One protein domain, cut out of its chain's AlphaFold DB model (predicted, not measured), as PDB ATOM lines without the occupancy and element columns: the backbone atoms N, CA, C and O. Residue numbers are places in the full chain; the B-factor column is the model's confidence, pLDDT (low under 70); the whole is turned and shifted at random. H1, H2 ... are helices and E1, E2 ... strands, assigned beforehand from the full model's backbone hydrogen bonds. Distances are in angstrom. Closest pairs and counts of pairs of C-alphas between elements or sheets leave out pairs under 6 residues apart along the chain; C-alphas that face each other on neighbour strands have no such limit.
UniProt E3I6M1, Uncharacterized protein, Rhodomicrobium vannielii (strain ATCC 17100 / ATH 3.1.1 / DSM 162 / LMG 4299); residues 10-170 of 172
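What this domain is: This is residues 10 to 170 of the 172 residues of an uncharacterized protein of Rhodomicrobium vannielii (strain ATCC 17100 / ATH 3.1.1 / DSM 162 / LMG 4299) (UniProt E3I6M1). The domain is a closed barrel of eight antiparallel strands, with three smaller parts outside it: a two-strand hairpin, E5 and E6, which comes near the barrel at Val 95; a short helix, H1, near the bend of E3; and a last helix, H2, which leads away from E10. Residues 160 to 170, of which 160 to 168 belong to H2, stick out from the body, and so do residues 72 to 77. The printed part has 161 residues with two named helices and ten named strands, in the order E1 E2 E3 E4 H1 E5 E6 E7 E8 E9 E10 H2; round the ring run E1, E2, E3, E4, E7, E8, E9, E10 and back to E1. The class is mixed, helices and strands, and the whole is compact, with a radius of gyration of the C-alphas of 16.6 A and spans of 52 by 41 by 31 A.

Where its parts are: The barrel begins with E1, residues 10 to 15, with C-alpha 10 at (-40.921, 42.643, 44.206). E2 is residues 28 to 34 and 18.6 A long. E3, residues 37 to 49, is the longest strand at 32.5 A and bends by 69 degrees at residue 40. E4 is residues 55 to 61, 19.3 A. E7 is residues 99 to 104, E8 residues 118 to 122, E9 residues 131 to 139 with 24.8 A, and E10 residues 145 to 153 with 26.8 A, ending with C-alpha 153 at (-32.839, 49.374, 38.447). The elements that are not strands of the ring are H1, residues 65 to 73, 12.7 A; E5, residues 83 to 86; E6, residues 92 to 95; and H2, residues 156 to 168, 18.5 A, with C-alpha 168 at (-17.178, 56.639, 54.895).

How they stand to each other: The ring holds two meanders, in which each strand is the antiparallel neighbour of the one before: E1 E2 E3 E4 and E7 E8 E9 E10. E10 and E1 close the barrel at 157 degrees, with N 147 and O 13 at 2.7 A. On the other side of E1 lies E2, at 175 degrees, with N 12 and O 31 at 2.9 A. E2 and E3 form a hairpin at 141 degrees, with N 32 and O 41 at 2.8 A. E3 and E4 form another at 144 degrees, with N 46 and O 58 at 2.7 A. E4, of the first meander, and E7, of the second, are antiparallel neighbours at 160 degrees, with N 59 and O 100 at 2.8 A. The hairpins E7 and E8, E8 and E9, and E9 and E10 follow, with N 103 and O 119 at 2.7 A, N 133 and O 120 at 2.8 A, and N 136 and O 148 at 2.8 A. Outside the ring, E5 and E6 form a hairpin at 148 degrees, with N 85 and O 93 at 2.9 A. The closest C-alphas of E6 and E8 are those of Val 95 and Phe 122, 7.1 A apart. H1 is on the barrel, and its closest C-alphas to E3 are those of Gln 66 and Ser 39, 7.9 A apart. H2 is not on the barrel, and is apart from E9 and from H1. In H1 and H2 every O i to N i+4 pair is within hydrogen-bond range.

The domain as a whole: The two C-alphas farthest apart, those of Pro 75 and Arg 170, are 52.5 A from each other. Without the stretches that stand free, the body has 144 residues and spans 42 by 36 by 30 A. The printed part has no cut. The links from E1 to E2 and from E7 to E8 are long, with 12 and 13 residues. The mean pLDDT of the printed part is 82.3, and residues 74 to 93 and 156 to 170 are under 70.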
ATOM      1  N   ARG A  10     -40.776  43.565  43.075       95.50
ATOM      2  CA  ARG A  10     -40.921  42.643  44.206       95.50
ATOM      3  C   ARG A  10     -40.557  41.233  43.786       95.50
ATOM      4  O   ARG A  10     -40.948  40.795  42.717       95.50
ATOM      5  N   LEU A  11     -39.889  40.500  44.669       96.62
ATOM      6  CA  LEU A  11     -39.676  39.060  44.547       96.62
ATOM      7  C   LEU A  11     -40.374  38.344  45.701       96.62
ATOM      8  O   LEU A  11     -40.272  38.758  46.858       96.62
ATOM      9  N   LEU A  12     -41.066  37.253  45.391       96.62
ATOM     10  CA  LEU A  12     -41.624  36.339  46.376       96.62
ATOM     11  C   LEU A  12     -41.459  34.905  45.876       96.62
ATOM     12  O   LEU A  12     -42.034  34.544  44.857       96.62
ATOM     13  N   ALA A  13     -40.703  34.075  46.588       97.31
ATOM     14  CA  ALA A  13     -40.511  32.673  46.226       97.31
ATOM     15  C   ALA A  13     -40.612  31.772  47.456       97.31
ATOM     16  O   ALA A  13     -40.019  32.053  48.490       97.31
ATOM     17  N   PHE A  14     -41.353  30.679  47.356       97.00
ATOM     18  CA  PHE A  14     -41.546  29.725  48.444       97.00
ATOM     19  C   PHE A  14     -40.618  28.534  48.265       97.00
ATOM     20  O   PHE A  14     -40.341  28.136  47.131       97.00
ATOM     21  N   LEU A  15     -40.143  27.974  49.380       96.00
ATOM     22  CA  LEU A  15     -39.382  26.730  49.357       96.00
ATOM     23  C   LEU A  15     -40.260  25.621  48.769       96.00
ATOM     24  O   LEU A  15     -41.412  25.454  49.173       96.00
ATOM     25  N   ASN A  16     -39.707  24.872  47.824       93.50
ATOM     26  CA  ASN A  16     -40.360  23.714  47.245       93.50
ATOM     27  C   ASN A  16     -40.253  22.532  48.226       93.50
ATOM     28  O   ASN A  16     -39.141  22.048  48.451       93.50
ATOM     29  N   PRO A  17     -41.367  22.070  48.826       90.31
ATOM     30  CA  PRO A  17     -41.329  20.974  49.792       90.31
ATOM     31  C   PRO A  17     -40.991  19.633  49.134       90.31
ATOM     32  O   PRO A  17     -40.456  18.753  49.797       90.31
ATOM     33  N   ASP A  18     -41.258  19.499  47.834       90.19
ATOM     34  CA  ASP A  18     -41.073  18.258  47.085       90.19
ATOM     35  C   ASP A  18     -39.679  18.173  46.438       90.19
ATOM     36  O   ASP A  18     -39.463  17.364  45.533       90.19
ATOM     37  N   LYS A  19     -38.754  19.059  46.835       87.19
ATOM     38  CA  LYS A  19     -37.355  19.050  46.402       87.19
ATOM     39  C   LYS A  19     -36.584  17.997  47.194       87.19
ATOM     40  O   LYS A  19     -36.322  18.181  48.381       87.19
ATOM     41  N   GLU A  20     -36.120  16.959  46.513       87.56
ATOM     42  CA  GLU A  20     -35.226  15.945  47.073       87.56
ATOM     43  C   GLU A  20     -33.761  16.185  46.658       87.56
ATOM     44  O   GLU A  20     -33.488  16.765  45.596       87.56
ATOM     45  N   PRO A  21     -32.771  15.765  47.467       83.12
ATOM     46  CA  PRO A  21     -31.369  15.779  47.057       83.12
ATOM     47  C   PRO A  21     -31.164  14.989  45.754       83.12
ATOM     48  O   PRO A  21     -31.556  13.835  45.652       83.12
ATOM     49  N   GLY A  22     -30.538  15.612  44.754       82.38
ATOM     50  CA  GLY A  22     -30.271  14.989  43.451       82.38
ATOM     51  C   GLY A  22     -31.358  15.181  42.387       82.38
ATOM     52  O   GLY A  22     -31.074  14.951  41.214       82.38
ATOM     53  N   ASP A  23     -32.557  15.658  42.739       89.44
ATOM     54  CA  ASP A  23     -33.560  15.994  41.723       89.44
ATOM     55  C   ASP A  23     -33.214  17.312  40.981       89.44
ATOM     56  O   ASP A  23     -32.475  18.165  41.492       89.44
ATOM     57  N   ALA A  24     -33.796  17.495  39.790       89.50
ATOM     58  CA  ALA A  24     -33.649  18.701  38.967       89.50
ATOM     59  C   ALA A  24     -34.687  19.805  39.272       89.50
ATOM     60  O   ALA A  24     -34.759  20.811  38.559       89.50
ATOM     61  N   ARG A  25     -35.525  19.635  40.301       92.94
ATOM     62  CA  ARG A  25     -36.568  20.602  40.659       92.94
ATOM     63  C   ARG A  25     -35.936  21.860  41.258       92.94
ATOM     64  O   ARG A  25     -34.878  21.789  41.890       92.94
ATOM     65  N   PRO A  26     -36.575  23.026  41.095       95.81
ATOM     66  CA  PRO A  26     -36.118  24.231  41.762       95.81
ATOM     67  C   PRO A  26     -36.299  24.102  43.278       95.81
ATOM     68  O   PRO A  26     -37.280  23.528  43.758       95.81
ATOM     69  N   ALA A  27     -35.351  24.665  44.025       95.50
ATOM     70  CA  ALA A  27     -35.410  24.778  45.477       95.50
ATOM     71  C   ALA A  27     -36.451  25.816  45.913       95.50
ATOM     72  O   ALA A  27     -37.144  25.601  46.901       95.50
ATOM     73  N   PHE A  28     -36.596  26.915  45.167       96.81
ATOM     74  CA  PHE A  28     -37.646  27.905  45.398       96.81
ATOM     75  C   PHE A  28     -38.417  28.200  44.119       96.81
ATOM     76  O   PHE A  28     -37.864  28.196  43.021       96.81
ATOM     77  N   SER A  29     -39.706  28.487  44.251       96.81
ATOM     78  CA  SER A  29     -40.552  28.902  43.132       96.81
ATOM     79  C   SER A  29     -41.543  29.968  43.567       96.81
ATOM     80  O   SER A  29     -42.016  29.964  44.703       96.81
ATOM     81  N   GLY A  30     -41.870  30.890  42.670       95.94
ATOM     82  CA  GLY A  30     -42.849  31.928  42.967       95.94
ATOM     83  C   GLY A  30     -42.968  32.948  41.857       95.94
ATOM     84  O   GLY A  30     -43.106  32.571  40.689       95.94
ATOM     85  N   SER A  31     -42.909  34.224  42.221       95.88
ATOM     86  CA  SER A  31     -43.027  35.318  41.276       95.88
ATOM     87  C   SER A  31     -42.149  36.531  41.545       95.88
ATOM     88  O   SER A  31     -41.600  36.736  42.632       95.88
ATOM     89  N   LEU A  32     -42.015  37.330  40.493       94.94
ATOM     90  CA  LEU A  32     -41.254  38.558  40.431       94.94
ATOM     91  C   LEU A  32     -42.043  39.618  39.653       94.94
ATOM     92  O   LEU A  32     -42.692  39.304  38.657       94.94
ATOM     93  N   THR A  33     -41.961  40.870  40.088       93.50
ATOM     94  CA  THR A  33     -42.406  42.051  39.338       93.50
ATOM     95  C   THR A  33     -41.230  43.000  39.159       93.50
ATOM     96  O   THR A  33     -40.358  43.087  40.032       93.50
ATOM     97  N   LEU A  34     -41.200  43.700  38.031       91.94
ATOM     98  CA  LEU A  34     -40.181  44.701  37.744       91.94
ATOM     99  C   LEU A  34     -40.558  46.058  38.351       91.94
ATOM    100  O   LEU A  34     -41.716  46.269  38.724       91.94
ATOM    101  N   PRO A  35     -39.594  46.979  38.502       90.50
ATOM    102  CA  PRO A  35     -39.920  48.358  38.812       90.50
ATOM    103  C   PRO A  35     -40.841  48.952  37.745       90.50
ATOM    104  O   PRO A  35     -40.682  48.666  36.565       90.50
ATOM    105  N   ASP A  36     -41.823  49.744  38.168       86.69
ATOM    106  CA  ASP A  36     -42.815  50.397  37.293       86.69
ATOM    107  C   ASP A  36     -43.704  49.466  36.434       86.69
ATOM    108  O   ASP A  36     -44.639  49.943  35.789       86.69
ATOM    109  N   ASP A  37     -43.521  48.145  36.522       86.00
ATOM    110  CA  ASP A  37     -44.323  47.131  35.841       86.00
ATOM    111  C   ASP A  37     -44.939  46.132  36.836       86.00
ATOM    112  O   ASP A  37     -44.266  45.354  37.516       86.00
ATOM    113  N   ALA A  38     -46.270  46.132  36.891       84.88
ATOM    114  CA  ALA A  38     -47.043  45.254  37.763       84.88
ATOM    115  C   ALA A  38     -47.174  43.815  37.230       84.88
ATOM    116  O   ALA A  38     -47.758  42.968  37.910       84.88
ATOM    117  N   SER A  39     -46.666  43.528  36.029       88.12
ATOM    118  CA  SER A  39     -46.782  42.215  35.402       88.12
ATOM    119  C   SER A  39     -46.009  41.160  36.181       88.12
ATOM    120  O   SER A  39     -44.787  41.223  36.347       88.12
ATOM    121  N   GLU A  40     -46.742  40.151  36.641       90.81
ATOM    122  CA  GLU A  40     -46.179  39.038  37.387       90.81
ATOM    123  C   GLU A  40     -45.435  38.079  36.448       90.81
ATOM    124  O   GLU A  40     -45.982  37.578  35.464       90.81
ATOM    125  N   ARG A  41     -44.174  37.808  36.780       93.81
ATOM    126  CA  ARG A  41     -43.297  36.849  36.105       93.81
ATOM    127  C   ARG A  41     -43.042  35.675  37.030       93.81
ATOM    128  O   ARG A  41     -42.824  35.873  38.222       93.81
ATOM    129  N   ARG A  42     -43.071  34.443  36.522       95.56
ATOM    130  CA  ARG A  42     -42.761  33.258  37.335       95.56
ATOM    131  C   ARG A  42     -41.257  33.143  37.508       95.56
ATOM    132  O   ARG A  42     -40.518  33.356  36.559       95.56
ATOM    133  N   ILE A  43     -40.811  32.772  38.700       96.44
ATOM    134  CA  ILE A  43     -39.392  32.556  39.005       96.44
ATOM    135  C   ILE A  43     -39.184  31.148  39.551       96.44
ATOM    136  O   ILE A  43     -39.973  30.669  40.371       96.44
ATOM    137  N   ALA A  44     -38.103  30.512  39.111       97.12
ATOM    138  CA  ALA A  44     -37.603  29.248  39.631       97.12
ATOM    139  C   ALA A  44     -36.129  29.420  40.016       97.12
ATOM    140  O   ALA A  44     -35.340  29.905  39.207       97.12
ATOM    141  N   LEU A  45     -35.771  29.050  41.249       97.00
ATOM    142  CA  LEU A  45     -34.416  29.172  41.791       97.00
ATOM    143  C   LEU A  45     -33.890  27.802  42.220       97.00
ATOM    144  O   LEU A  45     -34.537  27.095  42.994       97.00
ATOM    145  N   TRP A  46     -32.682  27.467  41.793       95.94
ATOM    146  CA  TRP A  46     -31.908  26.307  42.213       95.94
ATOM    147  C   TRP A  46     -30.814  26.739  43.181       95.94
ATOM    148  O   TRP A  46     -30.172  27.775  43.007       95.94
ATOM    149  N   ALA A  47     -30.616  25.938  44.225       93.50
ATOM    150  CA  ALA A  47     -29.573  26.171  45.206       93.50
ATOM    151  C   ALA A  47     -28.303  25.414  44.815       93.50
ATOM    152  O   ALA A  47     -28.325  24.202  44.604       93.50
ATOM    153  N   HIS A  48     -27.193  26.139  44.772       90.62
ATOM    154  CA  HIS A  48     -25.864  25.616  44.508       90.62
ATOM    155  C   HIS A  48     -24.938  25.954  45.671       90.62
ATOM    156  O   HIS A  48     -25.017  27.030  46.264       90.62
ATOM    157  N   THR A  49     -24.010  25.053  45.976       88.38
ATOM    158  CA  THR A  49     -22.941  25.317  46.940       88.38
ATOM    159  C   THR A  49     -21.678  25.689  46.181       88.38
ATOM    160  O   THR A  49     -21.188  24.941  45.336       88.38
ATOM    161  N   THR A  50     -21.141  26.870  46.465       86.00
ATOM    162  CA  THR A  50     -19.868  27.322  45.896       86.00
ATOM    163  C   THR A  50     -18.699  26.519  46.472       86.00
ATOM    164  O   THR A  50     -18.796  25.946  47.555       86.00
ATOM    165  N   LYS A  51     -17.534  26.553  45.810       83.25
ATOM    166  CA  LYS A  51     -16.299  25.916  46.317       83.25
ATOM    167  C   LYS A  51     -15.892  26.383  47.724       83.25
ATOM    168  O   LYS A  51     -15.186  25.668  48.420       83.25
ATOM    169  N   LYS A  52     -16.326  27.582  48.130       83.12
ATOM    170  CA  LYS A  52     -16.077  28.171  49.456       83.12
ATOM    171  C   LYS A  52     -17.149  27.798  50.496       83.12
ATOM    172  O   LYS A  52     -17.121  28.317  51.603       83.12
ATOM    173  N   GLY A  53     -18.113  26.945  50.144       84.19
ATOM    174  CA  GLY A  53     -19.194  26.506  51.030       84.19
ATOM    175  C   GLY A  53     -20.378  27.473  51.140       84.19
ATOM    176  O   GLY A  53     -21.322  27.190  51.868       84.19
ATOM    177  N   HIS A  54     -20.372  28.600  50.424       87.00
ATOM    178  CA  HIS A  54     -21.500  29.539  50.427       87.00
ATOM    179  C   HIS A  54     -22.610  29.096  49.476       87.00
ATOM    180  O   HIS A  54     -22.318  28.580  48.393       87.00
ATOM    181  N   THR A  55     -23.860  29.371  49.847       89.81
ATOM    182  CA  THR A  55     -25.032  29.159  48.993       89.81
ATOM    183  C   THR A  55     -25.129  30.243  47.921       89.81
ATOM    184  O   THR A  55     -25.115  31.439  48.217       89.81
ATOM    185  N   LEU A  56     -25.255  29.805  46.675       92.31
ATOM    186  CA  LEU A  56     -25.632  30.591  45.508       92.31
ATOM    187  C   LEU A  56     -27.029  30.132  45.082       92.31
ATOM    188  O   LEU A  56     -27.264  28.930  44.980       92.31
ATOM    189  N   LEU A  57     -27.943  31.063  44.818       94.50
ATOM    190  CA  LEU A  57     -29.212  30.741  44.169       94.50
ATOM    191  C   LEU A  57     -29.146  31.239  42.729       94.50
ATOM    192  O   LEU A  57     -28.981  32.434  42.504       94.50
ATOM    193  N   ALA A  58     -29.263  30.329  41.772       94.06
ATOM    194  CA  ALA A  58     -29.325  30.652  40.351       94.06
ATOM    195  C   ALA A  58     -30.703  30.277  39.821       94.06
ATOM    196  O   ALA A  58     -31.304  29.317  40.303       94.06
ATOM    197  N   GLY A  59     -31.236  31.018  38.862       93.56
ATOM    198  CA  GLY A  59     -32.602  30.788  38.433       93.56
ATOM    199  C   GLY A  59     -32.974  31.390  37.102       93.56
ATOM    200  O   GLY A  59     -32.214  32.129  36.485       93.56
ATOM    201  N   ARG A  60     -34.194  31.062  36.688       94.06
ATOM    202  CA  ARG A  60     -34.816  31.577  35.473       94.06
ATOM    203  C   ARG A  60     -36.135  32.249  35.825       94.06
ATOM    204  O   ARG A  60     -36.876  31.781  36.696       94.06
ATOM    205  N   VAL A  61     -36.403  33.350  35.140       93.44
ATOM    206  CA  VAL A  61     -37.629  34.132  35.234       93.44
ATOM    207  C   VAL A  61     -38.350  34.026  33.897       93.44
ATOM    208  O   VAL A  61     -37.757  34.243  32.844       93.44
ATOM    209  N   SER A  62     -39.627  33.657  33.926       88.25
ATOM    210  CA  SER A  62     -40.447  33.605  32.722       88.25
ATOM    211  C   SER A  62     -40.758  35.014  32.233       88.25
ATOM    212  O   SER A  62     -40.983  35.921  33.032       88.25
ATOM    213  N   GLN A  63     -40.909  35.164  30.923       83.19
ATOM    214  CA  GLN A  63     -41.545  36.348  30.360       83.19
ATOM    215  C   GLN A  63     -42.990  36.471  30.866       83.19
ATOM    216  O   GLN A  63     -43.668  35.458  31.094       83.19
ATOM    217  N   SER A  64     -43.469  37.700  31.031       79.19
ATOM    218  CA  SER A  64     -44.889  37.971  31.254       79.19
ATOM    219  C   SER A  64     -45.699  37.680  29.982       79.19
ATOM    220  O   SER A  64     -45.157  37.623  28.878       79.19
ATOM    221  N   ALA A  65     -47.020  37.523  30.104       76.94
ATOM    222  CA  ALA A  65     -47.880  37.335  28.928       76.94
ATOM    223  C   ALA A  65     -47.771  38.511  27.937       76.94
ATOM    224  O   ALA A  65     -47.802  38.311  26.725       76.94
ATOM    225  N   GLN A  66     -47.595  39.734  28.445       76.25
ATOM    226  CA  GLN A  66     -47.401  40.925  27.618       76.25
ATOM    227  C   GLN A  66     -46.060  40.899  26.884       76.25
ATOM    228  O   GLN A  66     -46.014  41.233  25.704       76.25
ATOM    229  N   GLU A  67     -44.989  40.453  27.542       74.69
ATOM    230  CA  GLU A  67     -43.671  40.302  26.918       74.69
ATOM    231  C   GLU A  67     -43.677  39.235  25.827       74.69
ATOM    232  O   GLU A  67     -43.122  39.466  24.758       74.69
ATOM    233  N   GLN A  68     -44.367  38.113  26.047       75.31
ATOM    234  CA  GLN A  68     -44.515  37.067  25.033       75.31
ATOM    235  C   GLN A  68     -45.248  37.591  23.791       75.31
ATOM    236  O   GLN A  68     -44.812  37.357  22.665       75.31
ATOM    237  N   ILE A  69     -46.333  38.351  23.978       76.19
ATOM    238  CA  ILE A  69     -47.064  38.980  22.868       76.19
ATOM    239  C   ILE A  69     -46.180  40.017  22.162       76.19
ATOM    240  O   ILE A  69     -46.109  40.029  20.935       76.19
ATOM    241  N   ALA A  70     -45.476  40.868  22.911       74.75
ATOM    242  CA  ALA A  70     -44.580  41.872  22.345       74.75
ATOM    243  C   ALA A  70     -43.412  41.242  21.564       74.75
ATOM    244  O   ALA A  70     -43.027  41.767  20.520       74.75
ATOM    245  N   ALA A  71     -42.882  40.108  22.029       71.88
ATOM    246  CA  ALA A  71     -41.844  39.349  21.341       71.88
ATOM    247  C   ALA A  71     -42.344  38.783  20.002       71.88
ATOM    248  O   ALA A  71     -41.642  38.897  19.003       71.88
ATOM    249  N   LEU A  72     -43.575  38.260  19.947       75.06
ATOM    250  CA  LEU A  72     -44.186  37.771  18.700       75.06
ATOM    251  C   LEU A  72     -44.422  38.880  17.663       75.06
ATOM    252  O   LEU A  72     -44.442  38.610  16.464       75.06
ATOM    253  N   LEU A  73     -44.620  40.119  18.118       77.19
ATOM    254  CA  LEU A  73     -44.847  41.281  17.257       77.19
ATOM    255  C   LEU A  73     -43.547  41.988  16.839       77.19
ATOM    256  O   LEU A  73     -43.579  42.841  15.948       77.19
ATOM    257  N   ARG A  74     -42.404  41.664  17.463       67.94
ATOM    258  CA  ARG A  74     -41.107  42.249  17.107       67.94
ATOM    259  C   ARG A  74     -40.526  41.547  15.870       67.94
ATOM    260  O   ARG A  74     -40.448  40.320  15.845       67.94
ATOM    261  N   PRO A  75     -40.059  42.292  14.850       56.78
ATOM    262  CA  PRO A  75     -39.226  41.706  13.804       56.78
ATOM    263  C   PRO A  75     -37.944  41.129  14.436       56.78
ATOM    264  O   PRO A  75     -37.434  41.694  15.402       56.78
ATOM    265  N   VAL A  76     -37.436  40.021  13.881       55.88
ATOM    266  CA  VAL A  76     -36.410  39.083  14.421       55.88
ATOM    267  C   VAL A  76     -35.028  39.714  14.738       55.88
ATOM    268  O   VAL A  76     -34.055  39.023  15.004       55.88
ATOM    269  N   SER A  77     -34.905  41.037  14.752       52.72
ATOM    270  CA  SER A  77     -33.635  41.760  14.881       52.72
ATOM    271  C   SER A  77     -33.323  42.267  16.297       52.72
ATOM    272  O   SER A  77     -32.314  42.945  16.480       52.72
ATOM    273  N   ALA A  78     -34.163  42.000  17.301       49.22
ATOM    274  CA  ALA A  78     -33.920  42.456  18.673       49.22
ATOM    275  C   ALA A  78     -33.106  41.409  19.450       49.22
ATOM    276  O   ALA A  78     -33.653  40.435  19.955       49.22
ATOM    277  N   SER A  79     -31.790  41.618  19.499       52.88
ATOM    278  CA  SER A  79     -30.831  40.756  20.191       52.88
ATOM    279  C   SER A  79     -31.134  40.684  21.693       52.88
ATOM    280  O   SER A  79     -31.181  41.713  22.367       52.88
ATOM    281  N   GLU A  80     -31.318  39.474  22.221       61.41
ATOM    282  CA  GLU A  80     -31.319  39.204  23.660       61.41
ATOM    283  C   GLU A  80     -29.872  39.356  24.163       61.41
ATOM    284  O   GLU A  80     -29.018  38.503  23.920       61.41
ATOM    285  N   THR A  81     -29.551  40.501  24.762       59.84
ATOM    286  CA  THR A  81     -28.162  40.843  25.095       59.84
ATOM    287  C   THR A  81     -27.759  40.267  26.451       59.84
ATOM    288  O   THR A  81     -28.401  40.520  27.474       59.84
ATOM    289  N   LEU A  82     -26.659  39.516  26.453       65.12
ATOM    290  CA  LEU A  82     -25.928  39.130  27.655       65.12
ATOM    291  C   LEU A  82     -25.355  40.389  28.324       65.12
ATOM    292  O   LEU A  82     -24.680  41.176  27.662       65.12
ATOM    293  N   ILE A  83     -25.626  40.590  29.616       61.78
ATOM    294  CA  ILE A  83     -25.088  41.736  30.363       61.78
ATOM    295  C   ILE A  83     -23.923  41.251  31.226       61.78
ATOM    296  O   ILE A  83     -24.102  40.369  32.066       61.78
ATOM    297  N   GLU A  84     -22.740  41.830  31.012       64.94
ATOM    298  CA  GLU A  84     -21.518  41.564  31.777       64.94
ATOM    299  C   GLU A  84     -21.358  42.583  32.911       64.94
ATOM    300  O   GLU A  84     -21.480  43.789  32.701       64.94
ATOM    301  N   GLU A  85     -21.068  42.097  34.116       63.19
ATOM    302  CA  GLU A  85     -20.925  42.906  35.325       63.19
ATOM    303  C   GLU A  85     -19.631  42.514  36.066       63.19
ATOM    304  O   GLU A  85     -19.325  41.334  36.256       63.19
ATOM    305  N   ALA A  86     -18.847  43.500  36.513       51.50
ATOM    306  CA  ALA A  86     -17.587  43.266  37.224       51.50
ATOM    307  C   ALA A  86     -17.797  43.131  38.746       51.50
ATOM    308  O   ALA A  86     -18.365  44.013  39.393       51.50
ATOM    309  N   GLN A  87     -17.293  42.052  39.360       57.97
ATOM    310  CA  GLN A  87     -17.259  41.930  40.828       57.97
ATOM    311  C   GLN A  87     -16.158  42.789  41.474       57.97
ATOM    312  O   GLN A  87     -15.202  43.210  40.825       57.97
ATOM    313  N   SER A  88     -16.227  42.943  42.807       42.59
ATOM    314  CA  SER A  88     -15.180  43.587  43.626       42.59
ATOM    315  C   SER A  88     -13.789  42.957  43.492       42.59
ATOM    316  O   SER A  88     -12.810  43.595  43.863       42.59
ATOM    317  N   ASP A  89     -13.713  41.727  42.974       45.91
ATOM    318  CA  ASP A  89     -12.473  40.971  42.762       45.91
ATOM    319  C   ASP A  89     -12.009  40.997  41.285       45.91
ATOM    320  O   ASP A  89     -11.124  40.234  40.902       45.91
ATOM    321  N   GLY A  90     -12.609  41.842  40.434       48.25
ATOM    322  CA  GLY A  90     -12.177  42.061  39.046       48.25
ATOM    323  C   GLY A  90     -12.507  40.934  38.060       48.25
ATOM    324  O   GLY A  90     -12.012  40.952  36.939       48.25
ATOM    325  N   LYS A  91     -13.324  39.949  38.458       55.03
ATOM    326  CA  LYS A  91     -13.880  38.950  37.534       55.03
ATOM    327  C   LYS A  91     -15.241  39.407  37.027       55.03
ATOM    328  O   LYS A  91     -16.130  39.690  37.831       55.03
ATOM    329  N   GLU A  92     -15.370  39.448  35.708       63.53
ATOM    330  CA  GLU A  92     -16.635  39.635  35.007       63.53
ATOM    331  C   GLU A  92     -17.494  38.381  35.192       63.53
ATOM    332  O   GLU A  92     -17.017  37.249  35.058       63.53
ATOM    333  N   PHE A  93     -18.753  38.579  35.563       68.81
ATOM    334  CA  PHE A  93     -19.782  37.556  35.448       68.81
ATOM    335  C   PHE A  93     -20.853  38.077  34.502       68.81
ATOM    336  O   PHE A  93     -21.162  39.266  34.490       68.81
ATOM    337  N   ALA A  94     -21.400  37.174  33.706       78.94
ATOM    338  CA  ALA A  94     -22.437  37.494  32.754       78.94
ATOM    339  C   ALA A  94     -23.772  36.944  33.262       78.94
ATOM    340  O   ALA A  94     -23.802  35.866  33.860       78.94
ATOM    341  N   VAL A  95     -24.848  37.705  33.070       83.88
ATOM    342  CA  VAL A  95     -26.211  37.288  33.418       83.88
ATOM    343  C   VAL A  95     -27.007  37.159  32.132       83.88
ATOM    344  O   VAL A  95     -27.261  38.164  31.453       83.88
ATOM    345  N   ASP A  96     -27.387  35.930  31.790       87.56
ATOM    346  CA  ASP A  96     -28.169  35.646  30.591       87.56
ATOM    347  C   ASP A  96     -29.538  36.349  30.643       87.56
ATOM    348  O   ASP A  96     -30.114  36.535  31.718       87.56
ATOM    349  N   PRO A  97     -30.136  36.672  29.490       88.69
ATOM    350  CA  PRO A  97     -31.545  37.039  29.392       88.69
ATOM    351  C   PRO A  97     -32.463  36.078  30.175       88.69
ATOM    352  O   PRO A  97     -32.394  34.850  30.043       88.69
ATOM    353  N   GLY A  98     -33.315  36.637  31.037       90.44
ATOM    354  CA  GLY A  98     -34.214  35.887  31.916       90.44
ATOM    355  C   GLY A  98     -33.523  35.183  33.090       90.44
ATOM    356  O   GLY A  98     -34.182  34.444  33.823       90.44
ATOM    357  N   GLU A  99     -32.217  35.365  33.288       93.12
ATOM    358  CA  GLU A  99     -31.462  34.757  34.380       93.12
ATOM    359  C   GLU A  99     -31.404  35.660  35.611       93.12
ATOM    360  O   GLU A  99     -31.266  36.882  35.532       93.12
ATOM    361  N   VAL A 100     -31.495  35.022  36.776       94.44
ATOM    362  CA  VAL A 100     -31.323  35.645  38.085       94.44
ATOM    363  C   VAL A 100     -30.242  34.908  38.867       94.44
ATOM    364  O   VAL A 100     -30.267  33.683  38.989       94.44
ATOM    365  N   LEU A 101     -29.308  35.663  39.439       94.19
ATOM    366  CA  LEU A 101     -28.224  35.155  40.276       94.19
ATOM    367  C   LEU A 101     -28.247  35.870  41.624       94.19
ATOM    368  O   LEU A 101     -28.226  37.097  41.674       94.19
ATOM    369  N   LEU A 102     -28.265  35.110  42.719       94.56
ATOM    370  CA  LEU A 102     -28.284  35.617  44.090       94.56
ATOM    371  C   LEU A 102     -27.150  34.999  44.910       94.56
ATOM    372  O   LEU A 102     -27.073  33.785  45.104       94.56
ATOM    373  N   PHE A 103     -26.308  35.856  45.466       93.06
ATOM    374  CA  PHE A 103     -25.171  35.514  46.305       93.06
ATOM    375  C   PHE A 103     -25.527  35.701  47.776       93.06
ATOM    376  O   PHE A 103     -26.116  36.714  48.155       93.06
ATOM    377  N   ALA A 104     -25.128  34.754  48.627       92.31
ATOM    378  CA  ALA A 104     -25.246  34.924  50.070       92.31
ATOM    379  C   ALA A 104     -24.519  36.199  50.540       92.31
ATOM    380  O   ALA A 104     -23.370  36.473  50.173       92.31
ATOM    381  N   ASN A 105     -25.178  36.980  51.390       91.19
ATOM    382  CA  ASN A 105     -24.597  38.166  51.995       91.19
ATOM    383  C   ASN A 105     -23.737  37.787  53.207       91.19
ATOM    384  O   ASN A 105     -24.164  37.888  54.356       91.19
ATOM    385  N   ILE A 106     -22.482  37.420  52.951       86.19
ATOM    386  CA  ILE A 106     -21.503  37.076  53.998       86.19
ATOM    387  C   ILE A 106     -21.178  38.236  54.956       86.19
ATOM    388  O   ILE A 106     -20.495  38.038  55.954       86.19
ATOM    389  N   ARG A 107     -21.619  39.460  54.639       83.06
ATOM    390  CA  ARG A 107     -21.392  40.665  55.447       83.06
ATOM    391  C   ARG A 107     -22.588  41.027  56.326       83.06
ATOM    392  O   ARG A 107     -22.535  42.051  57.002       83.06
ATOM    393  N   LYS A 108     -23.677  40.254  56.294       84.25
ATOM    394  CA  LYS A 108     -24.804  40.457  57.205       84.25
ATOM    395  C   LYS A 108     -24.363  40.082  58.620       84.25
ATOM    396  O   LYS A 108     -24.001  38.939  58.875       84.25
ATOM    397  N   THR A 109     -24.391  41.052  59.523       85.44
ATOM    398  CA  THR A 109     -24.072  40.879  60.945       85.44
ATOM    399  C   THR A 109     -25.290  41.244  61.800       85.44
ATOM    400  O   THR A 109     -26.226  41.863  61.275       85.44
ATOM    401  N   PRO A 110     -25.321  40.897  63.099       84.75
ATOM    402  CA  PRO A 110     -26.399  41.314  63.998       84.75
ATOM    403  C   PRO A 110     -26.627  42.835  64.018       84.75
ATOM    404  O   PRO A 110     -27.768  43.290  64.053       84.75
ATOM    405  N   GLU A 111     -25.563  43.632  63.891       83.00
ATOM    406  CA  GLU A 111     -25.611  45.104  63.843       83.00
ATOM    407  C   GLU A 111     -26.253  45.630  62.548       83.00
ATOM    408  O   GLU A 111     -26.728  46.765  62.475       83.00
ATOM    409  N   HIS A 112     -26.302  44.792  61.513       84.00
ATOM    410  CA  HIS A 112     -26.918  45.069  60.221       84.00
ATOM    411  C   HIS A 112     -28.016  44.050  59.902       84.00
ATOM    412  O   HIS A 112     -28.149  43.608  58.761       84.00
ATOM    413  N   ALA A 113     -28.836  43.693  60.896       83.31
ATOM    414  CA  ALA A 113     -29.892  42.687  60.758       83.31
ATOM    415  C   ALA A 113     -30.891  42.970  59.615       83.31
ATOM    416  O   ALA A 113     -31.442  42.037  59.031       83.31
ATOM    417  N   GLN A 114     -31.088  44.246  59.260       87.88
ATOM    418  CA  GLN A 114     -31.956  44.670  58.152       87.88
ATOM    419  C   GLN A 114     -31.342  44.436  56.762       87.88
ATOM    420  O   GLN A 114     -32.042  44.531  55.752       87.88
ATOM    421  N   ALA A 115     -30.047  44.124  56.678       89.88
ATOM    422  CA  ALA A 115     -29.408  43.799  55.414       89.88
ATOM    423  C   ALA A 115     -30.027  42.528  54.799       89.88
ATOM    424  O   ALA A 115     -30.453  41.624  55.529       89.88
ATOM    425  N   PRO A 116     -30.079  42.441  53.461       94.81
ATOM    426  CA  PRO A 116     -30.597  41.258  52.794       94.81
ATOM    427  C   PRO A 116     -29.722  40.036  53.091       94.81
ATOM    428  O   PRO A 116     -28.515  40.169  53.295       94.81
ATOM    429  N   ASP A 117     -30.337  38.857  53.119       94.75
ATOM    430  CA  ASP A 117     -29.649  37.565  53.249       94.75
ATOM    431  C   ASP A 117     -28.954  37.172  51.948       94.75
ATOM    432  O   ASP A 117     -27.879  36.577  51.978       94.75
ATOM    433  N   TYR A 118     -29.534  37.564  50.812       95.31
ATOM    434  CA  TYR A 118     -28.943  37.391  49.494       95.31
ATOM    435  C   TYR A 118     -29.022  38.681  48.686       95.31
ATOM    436  O   TYR A 118     -29.977  39.450  48.793       95.31
ATOM    437  N   TRP A 119     -28.029  38.913  47.844       94.06
ATOM    438  CA  TRP A 119     -27.997  40.032  46.911       94.06
ATOM    439  C   TRP A 119     -27.536  39.537  45.549       94.06
ATOM    440  O   TRP A 119     -26.802  38.558  45.467       94.06
ATOM    441  N   GLY A 120     -27.932  40.209  44.481       92.81
ATOM    442  CA  GLY A 120     -27.431  39.871  43.161       92.81
ATOM    443  C   GLY A 120     -28.184  40.595  42.069       92.81
ATOM    444  O   GLY A 120     -28.562  41.754  42.255       92.81
ATOM    445  N   TYR A 121     -28.371  39.914  40.945       93.38
ATOM    446  CA  TYR A 121     -28.765  40.545  39.697       93.38
ATOM    447  C   TYR A 121     -29.792  39.712  38.940       93.38
ATOM    448  O   TYR A 121     -29.809  38.485  39.041       93.38
ATOM    449  N   PHE A 122     -30.642  40.399  38.190       93.12
ATOM    450  CA  PHE A 122     -31.605  39.820  37.266       93.12
ATOM    451  C   PHE A 122     -31.510  40.561  35.933       93.12
ATOM    452  O   PHE A 122     -31.573  41.789  35.920       93.12
ATOM    453  N   ASN A 123     -31.362  39.830  34.828       92.19
ATOM    454  CA  ASN A 123     -31.432  40.389  33.481       92.19
ATOM    455  C   ASN A 123     -32.829  40.114  32.892       92.19
ATOM    456  O   ASN A 123     -33.139  38.958  32.598       92.19
ATOM    457  N   PRO A 124     -33.679  41.141  32.689       88.12
ATOM    458  CA  PRO A 124     -35.017  40.953  32.127       88.12
ATOM    459  C   PRO A 124     -35.031  40.424  30.686       88.12
ATOM    460  O   PRO A 124     -36.032  39.853  30.260       88.12
ATOM    461  N   GLY A 125     -33.948  40.603  29.921       83.31
ATOM    462  CA  GLY A 125     -33.820  40.101  28.548       83.31
ATOM    463  C   GLY A 125     -34.647  40.840  27.488       83.31
ATOM    464  O   GLY A 125     -34.508  40.568  26.301       83.31
ATOM    465  N   ASN A 126     -35.481  41.804  27.879       77.00
ATOM    466  CA  ASN A 126     -36.392  42.538  26.992       77.00
ATOM    467  C   ASN A 126     -35.810  43.877  26.466       77.00
ATOM    468  O   ASN A 126     -36.512  44.639  25.786       77.00
ATOM    469  N   GLY A 127     -34.523  44.134  26.734       72.38
ATOM    470  CA  GLY A 127     -33.814  45.385  26.442       72.38
ATOM    471  C   GLY A 127     -33.792  46.377  27.610       72.38
ATOM    472  O   GLY A 127     -33.190  47.442  27.485       72.38
ATOM    473  N   GLU A 128     -34.433  46.046  28.734       77.56
ATOM    474  CA  GLU A 128     -34.323  46.817  29.971       77.56
ATOM    475  C   GLU A 128     -32.947  46.681  30.630       77.56
ATOM    476  O   GLU A 128     -32.174  45.758  30.364       77.56
ATOM    477  N   ALA A 129     -32.652  47.631  31.518       84.00
ATOM    478  CA  ALA A 129     -31.436  47.621  32.312       84.00
ATOM    479  C   ALA A 129     -31.362  46.381  33.218       84.00
ATOM    480  O   ALA A 129     -32.375  45.805  33.619       84.00
ATOM    481  N   LEU A 130     -30.139  46.012  33.598       88.44
ATOM    482  CA  LEU A 130     -29.918  45.017  34.640       88.44
ATOM    483  C   LEU A 130     -30.656  45.447  35.916       88.44
ATOM    484  O   LEU A 130     -30.714  46.628  36.260       88.44
ATOM    485  N   MET A 131     -31.223  44.489  36.633       91.31
ATOM    486  CA  MET A 131     -31.933  44.743  37.880       91.31
ATOM    487  C   MET A 131     -31.078  44.266  39.039       91.31
ATOM    488  O   MET A 131     -30.571  43.144  39.033       91.31
ATOM    489  N   ARG A 132     -30.948  45.094  40.070       92.25
ATOM    490  CA  ARG A 132     -30.354  44.704  41.343       92.25
ATOM    491  C   ARG A 132     -31.421  44.052  42.209       92.25
ATOM    492  O   ARG A 132     -32.483  44.624  42.433       92.25
ATOM    493  N   VAL A 133     -31.105  42.888  42.760       94.31
ATOM    494  CA  VAL A 133     -32.020  42.103  43.590       94.31
ATOM    495  C   VAL A 133     -31.504  42.052  45.024       94.31
ATOM    496  O   VAL A 133     -30.350  41.698  45.271       94.31
ATOM    497  N   SER A 134     -32.362  42.397  45.982       95.62
ATOM    498  CA  SER A 134     -32.112  42.236  47.420       95.62
ATOM    499  C   SER A 134     -33.150  41.286  47.999       95.62
ATOM    500  O   SER A 134     -34.340  41.525  47.835       95.62
ATOM    501  N   VAL A 135     -32.722  40.216  48.670       96.88
ATOM    502  CA  VAL A 135     -33.611  39.146  49.142       96.88
ATOM    503  C   VAL A 135     -33.370  38.843  50.614       96.88
ATOM    504  O   VAL A 135     -32.235  38.724  51.068       96.88
ATOM    505  N   TRP A 136     -34.458  38.662  51.351       96.88
ATOM    506  CA  TRP A 136     -34.497  38.248  52.743       96.88
ATOM    507  C   TRP A 136     -35.148  36.871  52.856       96.88
ATOM    508  O   TRP A 136     -36.244  36.647  52.330       96.88
ATOM    509  N   ALA A 137     -34.491  35.970  53.578       95.62
ATOM    510  CA  ALA A 137     -35.050  34.683  53.956       95.62
ATOM    511  C   ALA A 137     -35.956  34.871  55.175       95.62
ATOM    512  O   ALA A 137     -35.567  35.471  56.179       95.62
ATOM    513  N   LYS A 138     -37.196  34.401  55.071       95.06
ATOM    514  CA  LYS A 138     -38.235  34.564  56.092       95.06
ATOM    515  C   LYS A 138     -39.076  33.297  56.183       95.06
ATOM    516  O   LYS A 138     -38.997  32.414  55.332       95.06
ATOM    517  N   THR A 139     -39.921  33.234  57.197       95.00
ATOM    518  CA  THR A 139     -41.035  32.292  57.266       95.00
ATOM    519  C   THR A 139     -42.346  33.040  57.061       95.00
ATOM    520  O   THR A 139     -42.480  34.200  57.460       95.00
ATOM    521  N   ASP A 140     -43.305  32.405  56.393       92.50
ATOM    522  CA  ASP A 140     -44.669  32.924  56.308       92.50
ATOM    523  C   ASP A 140     -45.422  32.725  57.641       92.50
ATOM    524  O   ASP A 140     -44.926  32.101  58.584       92.50
ATOM    525  N   ALA A 141     -46.656  33.229  57.724       90.88
ATOM    526  CA  ALA A 141     -47.500  33.092  58.917       90.88
ATOM    527  C   ALA A 141     -47.842  31.631  59.284       90.88
ATOM    528  O   ALA A 141     -48.331  31.369  60.380       90.88
ATOM    529  N   ARG A 142     -47.608  30.679  58.373       91.75
ATOM    530  CA  ARG A 142     -47.823  29.239  58.556       91.75
ATOM    531  C   ARG A 142     -46.508  28.490  58.813       91.75
ATOM    532  O   ARG A 142     -46.509  27.263  58.823       91.75
ATOM    533  N   GLY A 143     -45.398  29.206  59.006       91.31
ATOM    534  CA  GLY A 143     -44.076  28.635  59.259       91.31
ATOM    535  C   GLY A 143     -43.357  28.105  58.016       91.31
ATOM    536  O   GLY A 143     -42.308  27.479  58.151       91.31
ATOM    537  N   LYS A 144     -43.868  28.342  56.802       93.12
ATOM    538  CA  LYS A 144     -43.211  27.902  55.565       93.12
ATOM    539  C   LYS A 144     -42.073  28.844  55.197       93.12
ATOM    540  O   LYS A 144     -42.253  30.058  55.164       93.12
ATOM    541  N   ALA A 145     -40.910  28.279  54.885       94.62
ATOM    542  CA  ALA A 145     -39.762  29.049  54.426       94.62
ATOM    543  C   ALA A 145     -40.056  29.736  53.083       94.62
ATOM    544  O   ALA A 145     -40.564  29.120  52.140       94.62
ATOM    545  N   MET A 146     -39.709  31.015  52.998       96.62
ATOM    546  CA  MET A 146     -39.886  31.838  51.812       96.62
ATOM    547  C   MET A 146     -38.750  32.851  51.655       96.62
ATOM    548  O   MET A 146     -38.081  33.249  52.609       96.62
ATOM    549  N   LEU A 147     -38.573  33.304  50.428       97.25
ATOM    550  CA  LEU A 147     -37.738  34.418  50.032       97.25
ATOM    551  C   LEU A 147     -38.653  35.584  49.678       97.25
ATOM    552  O   LEU A 147     -39.557  35.449  48.856       97.25
ATOM    553  N   SER A 148     -38.407  36.733  50.291       96.94
ATOM    554  CA  SER A 148     -39.042  37.999  49.940       96.94
ATOM    555  C   SER A 148     -37.952  38.959  49.511       96.94
ATOM    556  O   SER A 148     -36.925  39.033  50.175       96.94
ATOM    557  N   GLY A 149     -38.144  39.684  48.419       95.31
ATOM    558  CA  GLY A 149     -37.127  40.581  47.898       95.31
ATOM    559  C   GLY A 149     -37.680  41.832  47.245       95.31
ATOM    560  O   GLY A 149     -38.878  41.944  46.980       95.31
ATOM    561  N   ALA A 150     -36.763  42.756  46.997       95.31
ATOM    562  CA  ALA A 150     -36.974  44.000  46.282       95.31
ATOM    563  C   ALA A 150     -36.048  44.045  45.064       95.31
ATOM    564  O   ALA A 150     -34.911  43.557  45.124       95.31
ATOM    565  N   LEU A 151     -36.559  44.617  43.978       94.00
ATOM    566  CA  LEU A 151     -35.817  44.878  42.757       94.00
ATOM    567  C   LEU A 151     -35.726  46.380  42.528       94.00
ATOM    568  O   LEU A 151     -36.730  47.088  42.592       94.00
ATOM    569  N   ASP A 152     -34.520  46.827  42.212       91.94
ATOM    570  CA  ASP A 152     -34.226  48.194  41.813       91.94
ATOM    571  C   ASP A 152     -33.470  48.168  40.483       91.94
ATOM    572  O   ASP A 152     -32.691  47.247  40.226       91.94
ATOM    573  N   VAL A 153     -33.650  49.195  39.657       89.25
ATOM    574  CA  VAL A 153     -32.839  49.374  38.447       89.25
ATOM    575  C   VAL A 153     -31.365  49.475  38.846       89.25
ATOM    576  O   VAL A 153     -31.010  50.252  39.742       89.25
ATOM    577  N   HIS A 154     -30.507  48.679  38.209       81.94
ATOM    578  CA  HIS A 154     -29.071  48.760  38.423       81.94
ATOM    579  C   HIS A 154     -28.529  50.044  37.788       81.94
ATOM    580  O   HIS A 154     -28.646  50.280  36.589       81.94
ATOM    581  N   GLU A 155     -27.921  50.885  38.617       78.88
ATOM    582  CA  GLU A 155     -27.276  52.124  38.199       78.88
ATOM    583  C   GLU A 155     -25.816  52.075  38.683       78.88
ATOM    584  O   GLU A 155     -25.557  52.404  39.851       78.88
ATOM    585  N   PRO A 156     -24.845  51.709  37.820       65.88
ATOM    586  CA  PRO A 156     -23.452  51.487  38.226       65.88
ATOM    587  C   PRO A 156     -22.853  52.661  39.022       65.88
ATOM    588  O   PRO A 156     -22.185  52.480  40.044       65.88
ATOM    589  N   ALA A 157     -23.155  53.896  38.604       57.44
ATOM    590  CA  ALA A 157     -22.681  55.116  39.256       57.44
ATOM    591  C   ALA A 157     -23.252  55.308  40.675       57.44
ATOM    592  O   ALA A 157     -22.520  55.690  41.593       57.44
ATOM    593  N   ARG A 158     -24.542  55.006  40.887       59.75
ATOM    594  CA  ARG A 158     -25.163  55.079  42.221       59.75
ATOM    595  C   ARG A 158     -24.732  53.917  43.110       59.75
ATOM    596  O   ARG A 158     -24.661  54.084  44.327       59.75
ATOM    597  N   ASP A 159     -24.413  52.760  42.539       58.47
ATOM    598  CA  ASP A 159     -23.944  51.606  43.304       58.47
ATOM    599  C   ASP A 159     -22.517  51.798  43.832       58.47
ATOM    600  O   ASP A 159     -22.271  51.535  45.015       58.47
ATOM    601  N   LEU A 160     -21.616  52.387  43.039       57.47
ATOM    602  CA  LEU A 160     -20.301  52.844  43.510       57.47
ATOM    603  C   LEU A 160     -20.422  53.891  44.624       57.47
ATOM    604  O   LEU A 160     -19.670  53.853  45.603       57.47
ATOM    605  N   GLN A 161     -21.379  54.815  44.514       53.38
ATOM    606  CA  GLN A 161     -21.627  55.820  45.544       53.38
ATOM    607  C   GLN A 161     -22.180  55.197  46.837       53.38
ATOM    608  O   GLN A 161     -21.642  55.473  47.908       53.38
ATOM    609  N   ARG A 162     -23.146  54.269  46.757       59.16
ATOM    610  CA  ARG A 162     -23.647  53.513  47.923       59.16
ATOM    611  C   ARG A 162     -22.561  52.664  48.580       59.16
ATOM    612  O   ARG A 162     -22.532  52.547  49.805       59.16
ATOM    613  N   GLN A 163     -21.657  52.073  47.798       58.28
ATOM    614  CA  GLN A 163     -20.489  51.377  48.340       58.28
ATOM    615  C   GLN A 163     -19.553  52.359  49.067       58.28
ATOM    616  O   GLN A 163     -19.156  52.097  50.203       58.28
ATOM    617  N   ARG A 164     -19.255  53.522  48.474       52.78
ATOM    618  CA  ARG A 164     -18.395  54.563  49.069       52.78
ATOM    619  C   ARG A 164     -18.982  55.192  50.334       52.78
ATOM    620  O   ARG A 164     -18.249  55.410  51.296       52.78
ATOM    621  N   GLU A 165     -20.284  55.451  50.370       54.41
ATOM    622  CA  GLU A 165     -20.986  55.986  51.544       54.41
ATOM    623  C   GLU A 165     -20.964  54.991  52.713       54.41
ATOM    624  O   GLU A 165     -20.703  55.384  53.849       54.41
ATOM    625  N   ARG A 166     -21.090  53.685  52.433       55.00
ATOM    626  CA  ARG A 166     -20.887  52.622  53.436       55.00
ATOM    627  C   ARG A 166     -19.448  52.561  53.963       55.00
ATOM    628  O   ARG A 166     -19.246  52.212  55.120       55.00
ATOM    629  N   HIS A 167     -18.451  52.919  53.150       51.97
ATOM    630  CA  HIS A 167     -17.049  52.988  53.581       51.97
ATOM    631  C   HIS A 167     -16.716  54.253  54.390       51.97
ATOM    632  O   HIS A 167     -15.858  54.196  55.268       51.97
ATOM    633  N   ARG A 168     -17.408  55.378  54.160       50.00
ATOM    634  CA  ARG A 168     -17.178  56.639  54.895       50.00
ATOM    635  C   ARG A 168     -17.736  56.654  56.323       50.00
ATOM    636  O   ARG A 168     -17.254  57.434  57.136       50.00
ATOM    637  N   GLY A 169     -18.675  55.771  56.664       46.81
ATOM    638  CA  GLY A 169     -19.190  55.623  58.035       46.81
ATOM    639  C   GLY A 169     -18.229  54.950  59.029       46.81
ATOM    640  O   GLY A 169     -18.580  54.799  60.193       46.81
ATOM    641  N   ARG A 170     -17.037  54.524  58.585       47.62
ATOM    642  CA  ARG A 170     -16.055  53.755  59.374       47.62
ATOM    643  C   ARG A 170     -14.848  54.562  59.871       47.62
ATOM    644  O   ARG A 170     -13.928  53.979  60.431       47.62
TER     645      ARG A 170